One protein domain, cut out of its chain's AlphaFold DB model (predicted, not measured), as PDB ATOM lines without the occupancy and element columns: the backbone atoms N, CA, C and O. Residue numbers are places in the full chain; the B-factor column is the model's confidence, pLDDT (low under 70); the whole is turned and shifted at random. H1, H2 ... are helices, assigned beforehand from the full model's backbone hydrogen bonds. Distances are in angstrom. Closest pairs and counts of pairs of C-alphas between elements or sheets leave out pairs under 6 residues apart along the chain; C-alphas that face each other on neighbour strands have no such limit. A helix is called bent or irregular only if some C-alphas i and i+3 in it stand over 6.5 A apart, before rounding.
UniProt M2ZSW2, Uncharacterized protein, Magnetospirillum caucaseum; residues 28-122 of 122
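AT A GLANCE: This is residues 28 to 122 of the 122 residues of an uncharacterized protein of Magnetospirillum caucaseum (UniProt M2ZSW2). One long helix, H4, kinked near residue 84, makes the long axis of a rod, and H5 folds back beside its later part as a helical hairpin. Short H1 crosses H4 close to the kink, H3 packs on its earlier part, and little H2 sits on the loop between H1 and H3, away from the other helices. The printed part has 95 residues with five named helices, in the order H1, H2, H3, H4, H5, and no named strand; the class is all helix. The whole is loose, with a radius of gyration of the C-alphas of 17.7 A and spans of 59 by 25 by 20 A.

IN THESE COORDINATES: The longest helix, H4, covers residues 67 to 103, 52.5 A from C-alpha 67 at (245.654, 216.700, 140.620) to C-alpha 103 at (221.526, 170.614, 133.540). It has a kink of 30 degrees near residue 84, and it is neither bent nor irregular, but only just: C-alphas 83 and 86 are 6.4 A apart. H5 is residues 109 to 120, 16.4 A long, ending with C-alpha 120 at (240.690, 179.323, 134.657). H1 is residues 28 to 34, 9.8 A long, and begins with C-alpha 28 at (227.945, 190.341, 143.938). H3 is residues 53 to 58, 8.8 A long, and H2 is residues 43 to 46, 5.0 A long.

HOW THE PARTS SIT: H4 is the hub, the helix that touches most others, touching H1, H3 and H5. H4 and H5 form a hairpin: they touch at a shallow tilt of 6 degrees, opposite ways, and the closest C-alphas are those of Val 91 and Ile 119, 5.9 A apart. H4 touches H5 with residues 91 to 102 alone. H1 touches residues 84 to 92 of H4 alone, and the C-alphas of Leu 33 and Gly 88 come closest at 4.2 A. Their lines are about perpendicular, but only just, at 70.5 degrees. H3 touches residues 70 to 77 of H4 alone, with Pro 53 and Val 77 as the closest C-alphas, 5.8 A apart. They run opposite ways at a steep tilt of 67 degrees, only just short of perpendicular. The helix packing is mostly crossed, but only just: of the 3 pairs that touch, 1 is at a shallow tilt. H2 touches no helix. H1 and H3, H1 and H5, and H3 and H5 are apart. In H1, H3 and H5 every O i to N i+4 pair is within hydrogen-bond range; in H4 31 of 33 are, and H2 is too short for such a pair.

THE WHOLE: The two C-alphas farthest apart are those of Thr 66 and Ala 105, at 59.7 A. The printed part has no cut and ends at residue 122, the chain's last. The link from H4 to H5 is tight, the other three are short, and none is long. Mean pLDDT of the printed part is 95.1, and no printed residue is under 70.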
ATOM      1  N   GLN A  28     226.874 189.364 143.744       94.44
ATOM      2  CA  GLN A  28     227.945 190.341 143.938       94.44
ATOM      3  C   GLN A  28     229.148 190.060 143.031       94.44
ATOM      4  O   GLN A  28     229.751 190.996 142.509       94.44
ATOM      5  N   GLN A  29     229.484 188.787 142.811       96.25
ATOM      6  CA  GLN A  29     230.538 188.377 141.885       96.25
ATOM      7  C   GLN A  29     230.173 188.746 140.450       96.25
ATOM      8  O   GLN A  29     231.011 189.287 139.737       96.25
ATOM      9  N   ILE A  30     228.923 188.527 140.037       96.25
ATOM     10  CA  ILE A  30     228.465 188.898 138.692       96.25
ATOM     11  C   ILE A  30     228.514 190.408 138.507       96.25
ATOM     12  O   ILE A  30     229.090 190.885 137.533       96.25
ATOM     13  N   GLU A  31     227.974 191.175 139.452       96.31
ATOM     14  CA  GLU A  31     228.040 192.634 139.385       96.31
ATOM     15  C   GLU A  31     229.497 193.124 139.355       96.31
ATOM     16  O   GLU A  31     229.851 193.998 138.566       96.31
ATOM     17  N   GLY A  32     230.361 192.525 140.178       95.62
ATOM     18  CA  GLY A  32     231.786 192.831 140.228       95.62
ATOM     19  C   GLY A  32     232.507 192.536 138.914       95.62
ATOM     20  O   GLY A  32     233.236 193.394 138.416       95.62
ATOM     21  N   LEU A  33     232.273 191.371 138.308       96.94
ATOM     22  CA  LEU A  33     232.825 190.992 137.005       96.94
ATOM     23  C   LEU A  33     232.342 191.944 135.902       96.94
ATOM     24  O   LEU A  33     233.157 192.484 135.155       96.94
ATOM     25  N   LEU A  34     231.038 192.231 135.845       96.81
ATOM     26  CA  LEU A  34     230.450 193.113 134.833       96.81
ATOM     27  C   LEU A  34     230.867 194.584 134.995       96.81
ATOM     28  O   LEU A  34     230.933 195.314 134.007       96.81
ATOM     29  N   ALA A  35     231.184 195.022 136.215       96.19
ATOM     30  CA  ALA A  35     231.685 196.366 136.507       96.19
ATOM     31  C   ALA A  35     233.224 196.489 136.455       96.19
ATOM     32  O   ALA A  35     233.756 197.585 136.662       96.19
ATOM     33  N   GLY A  36     233.948 195.387 136.214       94.88
ATOM     34  CA  GLY A  36     235.415 195.353 136.204       94.88
ATOM     35  C   GLY A  36     236.063 195.490 137.589       94.88
ATOM     36  O   GLY A  36     237.207 195.924 137.683       94.88
ATOM     37  N   ARG A  37     235.337 195.159 138.665       92.19
ATOM     38  CA  ARG A  37     235.847 195.072 140.049       92.19
ATOM     39  C   ARG A  37     236.367 193.673 140.404       92.19
ATOM     40  O   ARG A  37     237.060 193.514 141.403       92.19
ATOM     41  N   GLY A  38     236.034 192.666 139.595       92.25
ATOM     42  CA  GLY A  38     236.398 191.271 139.843       92.25
ATOM     43  C   GLY A  38     235.577 190.632 140.968       92.25
ATOM     44  O   GLY A  38     234.504 191.114 141.324       92.25
ATOM     45  N   MET A  39     236.087 189.528 141.518       92.81
ATOM     46  CA  MET A  39     235.390 188.691 142.511       92.81
ATOM     47  C   MET A  39     235.870 188.901 143.962       92.81
ATOM     48  O   MET A  39     235.581 188.077 144.825       92.81
ATOM     49  N   GLY A  40     236.636 189.961 144.244       88.62
ATOM     50  CA  GLY A  40     237.201 190.214 145.581       88.62
ATOM     51  C   GLY A  40     238.418 189.347 145.942       88.62
ATOM     52  O   GLY A  40     238.815 189.282 147.102       88.62
ATOM     53  N   LEU A  41     239.040 188.691 144.956       89.75
ATOM     54  CA  LEU A  41     240.209 187.821 145.157       89.75
ATOM     55  C   LEU A  41     241.481 188.585 145.576       89.75
ATOM     56  O   LEU A  41     242.434 187.980 146.059       89.75
ATOM     57  N   SER A  42     241.495 189.913 145.427       89.38
ATOM     58  CA  SER A  42     242.575 190.806 145.863       89.38
ATOM     59  C   SER A  42     242.589 191.088 147.366       89.38
ATOM     60  O   SER A  42     243.531 191.719 147.841       89.38
ATOM     61  N   MET A  43     241.604 190.602 148.129       89.06
ATOM     62  CA  MET A  43     241.482 190.862 149.567       89.06
ATOM     63  C   MET A  43     242.786 190.641 150.366       89.06
ATOM     64  O   MET A  43     243.108 191.480 151.208       89.06
ATOM     65  N   PRO A  44     243.607 189.595 150.109       94.25
ATOM     66  CA  PRO A  44     244.889 189.449 150.799       94.25
ATOM     67  C   PRO A  44     245.858 190.610 150.540       94.25
ATOM     68  O   PRO A  44     246.585 191.006 151.445       94.25
ATOM     69  N   ALA A  45     245.878 191.174 149.329       91.56
ATOM     70  CA  ALA A  45     246.705 192.334 149.007       91.56
ATOM     71  C   ALA A  45     246.186 193.596 149.713       91.56
ATOM     72  O   ALA A  45     246.972 194.333 150.308       91.56
ATOM     73  N   GLU A  46     244.869 193.800 149.716       88.88
ATOM     74  CA  GLU A  46     244.212 194.936 150.374       88.88
ATOM     75  C   GLU A  46     244.480 194.948 151.882       88.88
ATOM     76  O   GLU A  46     244.957 195.946 152.420       88.88
ATOM     77  N   MET A  47     244.310 193.799 152.542       90.69
ATOM     78  CA  MET A  47     244.591 193.628 153.973       90.69
ATOM     79  C   MET A  47     246.074 193.809 154.331       90.69
ATOM     80  O   MET A  47     246.411 193.979 155.499       90.69
ATOM     81  N   ASN A  48     246.964 193.797 153.336       93.38
ATOM     82  CA  ASN A  48     248.401 194.026 153.491       93.38
ATOM     83  C   ASN A  48     248.857 195.356 152.862       93.38
ATOM     84  O   ASN A  48     250.027 195.505 152.500       93.38
ATOM     85  N   GLY A  49     247.950 196.329 152.719       88.56
ATOM     86  CA  GLY A  49     248.292 197.694 152.309       88.56
ATOM     87  C   GLY A  49     248.728 197.822 150.849       88.56
ATOM     88  O   GLY A  49     249.450 198.753 150.501       88.56
ATOM     89  N   LYS A  50     248.304 196.895 149.983       89.19
ATOM     90  CA  LYS A  50     248.544 196.928 148.532       89.19
ATOM     91  C   LYS A  50     247.211 197.080 147.779       89.19
ATOM     92  O   LYS A  50     246.793 196.141 147.101       89.19
ATOM     93  N   PRO A  51     246.514 198.225 147.928       88.19
ATOM     94  CA  PRO A  51     245.226 198.444 147.285       88.19
ATOM     95  C   PRO A  51     245.348 198.565 145.762       88.19
ATOM     96  O   PRO A  51     246.364 199.022 145.233       88.19
ATOM     97  N   GLY A  52     244.274 198.213 145.055       88.69
ATOM     98  CA  GLY A  52     244.135 198.496 143.627       88.69
ATOM     99  C   GLY A  52     243.924 199.994 143.329       88.69
ATOM    100  O   GLY A  52     243.596 200.773 144.228       88.69
ATOM    101  N   PRO A  53     244.048 200.416 142.056       91.25
ATOM    102  CA  PRO A  53     243.975 201.829 141.663       91.25
ATOM    103  C   PRO A  53     242.603 202.470 141.927       91.25
ATOM    104  O   PRO A  53     242.528 203.671 142.170       91.25
ATOM    105  N   LEU A  54     241.523 201.678 141.935       91.56
ATOM    106  CA  LEU A  54     240.191 202.165 142.303       91.56
ATOM    107  C   LEU A  54     240.164 202.659 143.752       91.56
ATOM    108  O   LEU A  54     239.692 203.761 144.011       91.56
ATOM    109  N   HIS A  55     240.735 201.888 144.674       90.50
ATOM    110  CA  HIS A  55     240.732 202.235 146.091       90.50
ATOM    111  C   HIS A  55     241.661 203.424 146.389       90.50
ATOM    112  O   HIS A  55     241.367 204.249 147.247       90.50
ATOM    113  N   VAL A  56     242.746 203.579 145.615       92.25
ATOM    114  CA  VAL A  56     243.589 204.788 145.652       92.25
ATOM    115  C   VAL A  56     242.784 206.039 145.275       92.25
ATOM    116  O   VAL A  56     242.948 207.075 145.916       92.25
ATOM    117  N   LEU A  57     241.898 205.956 144.275       94.06
ATOM    118  CA  LEU A  57     241.000 207.063 143.922       94.06
ATOM    119  C   LEU A  57     239.897 207.295 144.959       94.06
ATOM    120  O   LEU A  57     239.594 208.447 145.254       94.06
ATOM    121  N   GLU A  58     239.303 206.239 145.516       92.88
ATOM    122  CA  GLU A  58     238.288 206.348 146.581       92.88
ATOM    123  C   GLU A  58     238.847 207.045 147.829       92.88
ATOM    124  O   GLU A  58     238.143 207.805 148.489       92.88
ATOM    125  N   LEU A  59     240.133 206.832 148.116       93.06
ATOM    126  CA  LEU A  59     240.850 207.446 149.230       93.06
ATOM    127  C   LEU A  59     241.606 208.722 148.836       93.06
ATOM    128  O   LEU A  59     242.430 209.197 149.614       93.06
ATOM    129  N   ALA A  60     241.354 209.294 147.654       95.00
ATOM    130  CA  ALA A  60     242.182 210.369 147.111       95.00
ATOM    131  C   ALA A  60     242.294 211.594 148.034       95.00
ATOM    132  O   ALA A  60     243.358 212.208 148.108       95.00
ATOM    133  N   ASP A  61     241.220 211.937 148.748       95.38
ATOM    134  CA  ASP A  61     241.208 213.056 149.695       95.38
ATOM    135  C   ASP A  61     241.984 212.722 150.974       95.38
ATOM    136  O   ASP A  61     242.801 213.519 151.421       95.38
ATOM    137  N   ALA A  62     241.790 211.517 151.518       94.44
ATOM    138  CA  ALA A  62     242.503 211.048 152.707       94.44
ATOM    139  C   ALA A  62     244.010 210.860 152.461       94.44
ATOM    140  O   ALA A  62     244.810 210.985 153.384       94.44
ATOM    141  N   LEU A  63     244.390 210.558 151.218       92.69
ATOM    142  CA  LEU A  63     245.776 210.436 150.765       92.69
ATOM    143  C   LEU A  63     246.364 211.763 150.261       92.69
ATOM    144  O   LEU A  63     247.506 211.771 149.806       92.69
ATOM    145  N   GLU A  64     245.589 212.852 150.294       96.94
ATOM    146  CA  GLU A  64     245.987 214.178 149.805       96.94
ATOM    147  C   GLU A  64     246.561 214.141 148.375       96.94
ATOM    148  O   GLU A  64     247.543 214.814 148.048       96.94
ATOM    149  N   LEU A  65     245.953 213.338 147.491       96.81
ATOM    150  CA  LEU A  65     246.440 213.191 146.123       96.81
ATOM    151  C   LEU A  65     246.384 214.523 145.382       96.81
ATOM    152  O   LEU A  65     245.329 215.157 145.266       96.81
ATOM    153  N   THR A  66     247.517 214.884 144.785       98.31
ATOM    154  CA  THR A  66     247.608 215.997 143.841       98.31
ATOM    155  C   THR A  66     246.745 215.737 142.606       98.31
ATOM    156  O   THR A  66     246.490 214.593 142.225       98.31
ATOM    157  N   GLU A  67     246.376 216.799 141.895       97.88
ATOM    158  CA  GLU A  67     245.654 216.700 140.620       97.88
ATOM    159  C   GLU A  67     246.353 215.795 139.593       97.88
ATOM    160  O   GLU A  67     245.706 215.062 138.846       97.88
ATOM    161  N   ALA A  68     247.688 215.809 139.561       97.88
ATOM    162  CA  ALA A  68     248.455 214.931 138.683       97.88
ATOM    163  C   ALA A  68     248.302 213.450 139.075       97.88
ATOM    164  O   ALA A  68     248.099 212.608 138.202       97.88
ATOM    165  N   GLN A  69     248.342 213.136 140.373       96.75
ATOM    166  CA  GLN A  69     248.144 211.773 140.876       96.75
ATOM    167  C   GLN A  69     246.707 211.290 140.674       96.75
ATOM    168  O   GLN A  69     246.510 210.141 140.286       96.75
ATOM    169  N   ARG A  70     245.707 212.161 140.863       97.50
ATOM    170  CA  ARG A  70     244.297 211.842 140.586       97.50
ATOM    171  C   ARG A  70     244.086 211.476 139.122       97.50
ATOM    172  O   ARG A  70     243.467 210.455 138.841       97.50
ATOM    173  N   ARG A  71     244.647 212.260 138.192       97.69
ATOM    174  CA  ARG A  71     244.587 211.946 136.754       97.69
ATOM    175  C   ARG A  71     245.261 210.617 136.429       97.69
ATOM    176  O   ARG A  71     244.636 209.775 135.794       97.69
ATOM    177  N   ALA A  72     246.477 210.394 136.926       96.25
ATOM    178  CA  ALA A  72     247.197 209.144 136.689       96.25
ATOM    179  C   ALA A  72     246.433 207.923 137.237       96.25
ATOM    180  O   ALA A  72     246.299 206.909 136.557       96.25
ATOM    181  N   ALA A  73     245.874 208.019 138.444       95.19
ATOM    182  CA  ALA A  73     245.078 206.942 139.020       95.19
ATOM    183  C   ALA A  73     243.761 206.718 138.248       95.19
ATOM    184  O   ALA A  73     243.369 205.571 138.037       95.19
ATOM    185  N   ALA A  74     243.113 207.778 137.750       97.06
ATOM    186  CA  ALA A  74     241.932 207.672 136.889       97.06
ATOM    187  C   ALA A  74     242.236 206.972 135.555       97.06
ATOM    188  O   ALA A  74     241.467 206.108 135.132       97.06
ATOM    189  N   GLU A  75     243.372 207.282 134.928       97.75
ATOM    190  CA  GLU A  75     243.848 206.598 133.720       97.75
ATOM    191  C   GLU A  75     244.118 205.110 133.983       97.75
ATOM    192  O   GLU A  75     243.691 204.260 133.199       97.75
ATOM    193  N   LEU A  76     244.738 204.774 135.122       96.50
ATOM    194  CA  LEU A  76     244.944 203.384 135.538       96.50
ATOM    195  C   LEU A  76     243.618 202.641 135.740       96.50
ATOM    196  O   LEU A  76     243.476 201.510 135.276       96.50
ATOM    197  N   VAL A  77     242.626 203.263 136.387       96.56
ATOM    198  CA  VAL A  77     241.290 202.666 136.554       96.56
ATOM    199  C   VAL A  77     240.595 202.473 135.210       96.56
ATOM    200  O   VAL A  77     239.978 201.429 134.993       96.56
ATOM    201  N   ALA A  78     240.693 203.443 134.301       97.50
ATOM    202  CA  ALA A  78     240.109 203.337 132.970       97.50
ATOM    203  C   ALA A  78     240.733 202.183 132.171       97.50
ATOM    204  O   ALA A  78     240.002 201.355 131.627       97.50
ATOM    205  N   GLY A  79     242.067 202.078 132.165       97.06
ATOM    206  CA  GLY A  79     242.788 200.980 131.516       97.06
ATOM    207  C   GLY A  79     242.454 199.616 132.124       97.06
ATOM    208  O   GLY A  79     242.129 198.677 131.397       97.06
ATOM    209  N   MET A  80     242.438 199.522 133.458       95.38
ATOM    210  CA  MET A  80     242.031 198.312 134.178       95.38
ATOM    211  C   MET A  80     240.611 197.880 133.791       95.38
ATOM    212  O   MET A  80     240.400 196.718 133.458       95.38
ATOM    213  N   LYS A  81     239.633 198.797 133.785       96.75
ATOM    214  CA  LYS A  81     238.242 198.484 133.411       96.75
ATOM    215  C   LYS A  81     238.107 198.071 131.948       96.75
ATOM    216  O   LYS A  81     237.351 197.145 131.659       96.75
ATOM    217  N   ALA A  82     238.837 198.727 131.046       98.06
ATOM    218  CA  ALA A  82     238.841 198.383 129.628       98.06
ATOM    219  C   ALA A  82     239.321 196.941 129.388       98.06
ATOM    220  O   ALA A  82     238.783 196.268 128.512       98.06
ATOM    221  N   ALA A  83     240.273 196.453 130.190       96.31
ATOM    222  CA  ALA A  83     240.731 195.066 130.148       96.31
ATOM    223  C   ALA A  83     239.797 194.096 130.901       96.31
ATOM    224  O   ALA A  83     239.472 193.027 130.390       96.31
ATOM    225  N   ALA A  84     239.341 194.462 132.102       96.50
ATOM    226  CA  ALA A  84     238.632 193.555 133.005       96.50
ATOM    227  C   ALA A  84     237.166 193.304 132.619       96.50
ATOM    228  O   ALA A  84     236.679 192.189 132.784       96.50
ATOM    229  N   ILE A  85     236.440 194.308 132.111       97.75
ATOM    230  CA  ILE A  85     235.004 194.165 131.798       97.75
ATOM    231  C   ILE A  85     234.751 193.113 130.702       97.75
ATOM    232  O   ILE A  85     233.859 192.282 130.892       97.75
ATOM    233  N   PRO A  86     235.493 193.089 129.574       98.00
ATOM    234  CA  PRO A  86     235.346 192.031 128.576       98.00
ATOM    235  C   PRO A  86     235.570 190.631 129.159       98.00
ATOM    236  O   PRO A  86     234.744 189.751 128.931       98.00
ATOM    237  N   LEU A  87     236.618 190.451 129.970       97.75
ATOM    238  CA  LEU A  87     236.905 189.179 130.641       97.75
ATOM    239  C   LEU A  87     235.789 188.793 131.619       97.75
ATOM    240  O   LEU A  87     235.342 187.654 131.630       97.75
ATOM    241  N   GLY A  88     235.266 189.748 132.390       97.38
ATOM    242  CA  GLY A  88     234.172 189.495 133.324       97.38
ATOM    243  C   GLY A  88     232.887 189.031 132.635       97.38
ATOM    244  O   GLY A  88     232.229 188.111 133.115       97.38
ATOM    245  N   ARG A  89     232.548 189.615 131.479       97.62
ATOM    246  CA  ARG A  89     231.419 189.149 130.650       97.62
ATOM    247  C   ARG A  89     231.632 187.722 130.161       97.62
ATOM    248  O   ARG A  89     230.688 186.938 130.135       97.62
ATOM    249  N   GLU A  90     232.864 187.408 129.794       97.38
ATOM    250  CA  GLU A  90     233.246 186.104 129.283       97.38
ATOM    251  C   GLU A  90     233.194 185.018 130.373       97.38
ATOM    252  O   GLU A  90     232.640 183.945 130.136       97.38
ATOM    253  N   VAL A  91     233.665 185.317 131.590       97.25
ATOM    254  CA  VAL A  91     233.510 184.436 132.764       97.25
ATOM    255  C   VAL A  91     232.032 184.129 133.006       97.25
ATOM    256  O   VAL A  91     231.651 182.966 133.073       97.25
ATOM    257  N   VAL A  92     231.174 185.156 133.069       96.94
ATOM    258  CA  VAL A  92     229.727 184.975 133.301       96.94
ATOM    259  C   VAL A  92     229.083 184.107 132.214       96.94
ATOM    260  O   VAL A  92     228.243 183.261 132.521       96.94
ATOM    261  N   ALA A  93     229.477 184.289 130.951       96.50
ATOM    262  CA  ALA A  93     228.962 183.493 129.842       96.50
ATOM    263  C   ALA A  93     229.411 182.025 129.912       96.50
ATOM    264  O   ALA A  93     228.589 181.130 129.713       96.50
ATOM    265  N   ARG A  94     230.687 181.762 130.225       97.31
ATOM    266  CA  ARG A  94     231.209 180.394 130.361       97.31
ATOM    267  C   ARG A  94     230.631 179.662 131.566       97.31
ATOM    268  O   ARG A  94     230.284 178.495 131.435       97.31
ATOM    269  N   GLU A  95     230.442 180.348 132.688       97.31
ATOM    270  CA  GLU A  95     229.758 179.807 133.870       97.31
ATOM    271  C   GLU A  95     228.299 179.429 133.553       97.31
ATOM    272  O   GLU A  95     227.827 178.363 133.942       97.31
ATOM    273  N   ALA A  96     227.589 180.242 132.761       96.19
ATOM    274  CA  ALA A  96     226.247 179.887 132.288       96.19
ATOM    275  C   ALA A  96     226.262 178.686 131.322       96.19
ATOM    276  O   ALA A  96     225.346 177.863 131.329       96.19
ATOM    277  N   GLY A  97     227.310 178.564 130.500       95.88
ATOM    278  CA  GLY A  97     227.552 177.383 129.671       95.88
ATOM    279  C   GLY A  97     227.793 176.123 130.505       95.88
ATOM    280  O   GLY A  97     227.236 175.071 130.197       95.88
ATOM    281  N   LEU A  98     228.562 176.237 131.590       96.38
ATOM    282  CA  LEU A  98     228.854 175.136 132.505       96.38
ATOM    283  C   LEU A  98     227.581 174.636 133.203       96.38
ATOM    284  O   LEU A  98     227.334 173.430 133.235       96.38
ATOM    285  N   ASP A  99     226.725 175.552 133.658       95.69
ATOM    286  CA  ASP A  99     225.389 175.226 134.170       95.69
ATOM    287  C   ASP A  99     224.560 174.431 133.152       95.69
ATOM    288  O   ASP A  99     223.927 173.435 133.502       95.69
ATOM    289  N   ALA A 100     224.575 174.843 131.881       94.94
ATOM    290  CA  ALA A 100     223.827 174.162 130.829       94.94
ATOM    291  C   ALA A 100     224.340 172.730 130.580       94.94
ATOM    292  O   ALA A 100     223.527 171.830 130.354       94.94
ATOM    293  N   VAL A 101     225.658 172.497 130.668       96.44
ATOM    294  CA  VAL A 101     226.239 171.146 130.567       96.44
ATOM    295  C   VAL A 101     225.735 170.261 131.706       96.44
ATOM    296  O   VAL A 101     225.301 169.136 131.459       96.44
ATOM    297  N   PHE A 102     225.738 170.764 132.942       94.88
ATOM    298  CA  PHE A 102     225.291 169.989 134.102       94.88
ATOM    299  C   PHE A 102     223.768 169.821 134.192       94.88
ATOM    300  O   PHE A 102     223.305 168.836 134.766       94.88
ATOM    301  N   ALA A 103     222.983 170.729 133.608       94.25
ATOM    302  CA  ALA A 103     221.526 170.614 133.540       94.25
ATOM    303  C   ALA A 103     221.039 169.573 132.511       94.25
ATOM    304  O   ALA A 103     219.865 169.195 132.521       94.25
ATOM    305  N   ALA A 104     221.911 169.115 131.606       93.75
ATOM    306  CA  ALA A 104     221.567 168.112 130.608       93.75
ATOM    307  C   ALA A 104     221.281 166.739 131.242       93.75
ATOM    308  O   ALA A 104     221.892 166.346 132.232       93.75
ATOM    309  N   ALA A 105     220.393 165.953 130.620       95.50
ATOM    310  CA  ALA A 105     220.057 164.605 131.097       95.50
ATOM    311  C   ALA A 105     221.272 163.655 131.145       95.50
ATOM    312  O   ALA A 105     221.311 162.743 131.966       95.50
ATOM    313  N   HIS A 106     222.250 163.878 130.262       95.44
ATOM    314  CA  HIS A 106     223.531 163.174 130.232       95.44
ATOM    315  C   HIS A 106     224.645 164.218 130.074       95.44
ATOM    316  O   HIS A 106     224.944 164.600 128.940       95.44
ATOM    317  N   PRO A 107     225.210 164.734 131.179       95.50
ATOM    318  CA  PRO A 107     226.267 165.736 131.123       95.50
ATOM    319  C   PRO A 107     227.509 165.221 130.389       95.50
ATOM    320  O   PRO A 107     227.976 164.110 130.646       95.50
ATOM    321  N   ASP A 108     228.056 166.044 129.496       97.25
ATOM    322  CA  ASP A 108     229.331 165.780 128.829       97.25
ATOM    323  C   ASP A 108     230.481 166.268 129.719       97.25
ATOM    324  O   ASP A 108     230.717 167.470 129.867       97.25
ATOM    325  N   THR A 109     231.201 165.327 130.328       96.31
ATOM    326  CA  THR A 109     232.297 165.644 131.247       96.31
ATOM    327  C   THR A 109     233.482 166.293 130.539       96.31
ATOM    328  O   THR A 109     234.118 167.158 131.129       96.31
ATOM    329  N   ALA A 110     233.758 165.942 129.280       97.94
ATOM    330  CA  ALA A 110     234.851 166.551 128.525       97.94
ATOM    331  C   ALA A 110     234.535 168.017 128.190       97.94
ATOM    332  O   ALA A 110     235.406 168.881 128.285       97.94
ATOM    333  N   ALA A 111     233.274 168.315 127.860       96.50
ATOM    334  CA  ALA A 111     232.822 169.690 127.666       96.50
ATOM    335  C   ALA A 111     232.887 170.510 128.968       96.50
ATOM    336  O   ALA A 111     233.320 171.662 128.945       96.50
ATOM    337  N   ALA A 112     232.499 169.918 130.104       97.50
ATOM    338  CA  ALA A 112     232.612 170.570 131.408       97.50
ATOM    339  C   ALA A 112     234.077 170.862 131.780       97.50
ATOM    340  O   ALA A 112     234.395 171.979 132.182       97.50
ATOM    341  N   GLU A 113     234.980 169.892 131.604       98.19
ATOM    342  CA  GLU A 113     236.418 170.060 131.849       98.19
ATOM    343  C   GLU A 113     237.023 171.168 130.978       98.19
ATOM    344  O   GLU A 113     237.783 171.996 131.481       98.19
ATOM    345  N   ALA A 114     236.645 171.226 129.697       97.88
ATOM    346  CA  ALA A 114     237.085 172.280 128.789       97.88
ATOM    347  C   ALA A 114     236.608 173.667 129.244       97.88
ATOM    348  O   ALA A 114     237.408 174.594 129.314       97.88
ATOM    349  N   LEU A 115     235.333 173.810 129.626       97.56
ATOM    350  CA  LEU A 115     234.795 175.081 130.124       97.56
ATOM    351  C   LEU A 115     235.480 175.536 131.416       97.56
ATOM    352  O   LEU A 115     235.792 176.716 131.552       97.56
ATOM    353  N   VAL A 116     235.747 174.617 132.346       97.44
ATOM    354  CA  VAL A 116     236.477 174.930 133.585       97.44
ATOM    355  C   VAL A 116     237.905 175.383 133.276       97.44
ATOM    356  O   VAL A 116     238.369 176.369 133.850       97.44
ATOM    357  N   ALA A 117     238.595 174.704 132.356       98.12
ATOM    358  CA  ALA A 117     239.933 175.098 131.926       98.12
ATOM    359  C   ALA A 117     239.936 176.476 131.245       98.12
ATOM    360  O   ALA A 117     240.797 177.301 131.548       98.12
ATOM    361  N   ASP A 118     238.952 176.751 130.388       97.81
ATOM    362  CA  ASP A 118     238.806 178.047 129.729       97.81
ATOM    363  C   ASP A 118     238.532 179.173 130.733       97.81
ATOM    364  O   ASP A 118     239.129 180.240 130.622       97.81
ATOM    365  N   ILE A 119     237.657 178.955 131.725       96.38
ATOM    366  CA  ILE A 119     237.386 179.934 132.793       96.38
ATOM    367  C   ILE A 119     238.662 180.221 133.586       96.38
ATOM    368  O   ILE A 119     238.952 181.378 133.875       96.38
ATOM    369  N   ALA A 120     239.439 179.186 133.914       94.94
ATOM    370  CA  ALA A 120     240.690 179.323 134.657       94.94
ATOM    371  C   ALA A 120     241.809 180.031 133.868       94.94
ATOM    372  O   ALA A 120     242.781 180.482 134.473       94.94
ATOM    373  N   ALA A 121     241.695 180.100 132.541       96.19
ATOM    374  CA  ALA A 121     242.669 180.744 131.665       96.19
ATOM    375  C   ALA A 121     242.378 182.234 131.393       96.19
ATOM    376  O   ALA A 121     243.212 182.895 130.767       96.19
ATOM    377  N   LEU A 122     241.219 182.749 131.827       92.19
ATOM    378  CA  LEU A 122     240.849 184.171 131.748       92.19
ATOM    379  C   LEU A 122     241.509 184.999 132.858       92.19
ATOM    380  O   LEU A 122     241.877 186.157 132.551       92.19
TER     381      LEU A 122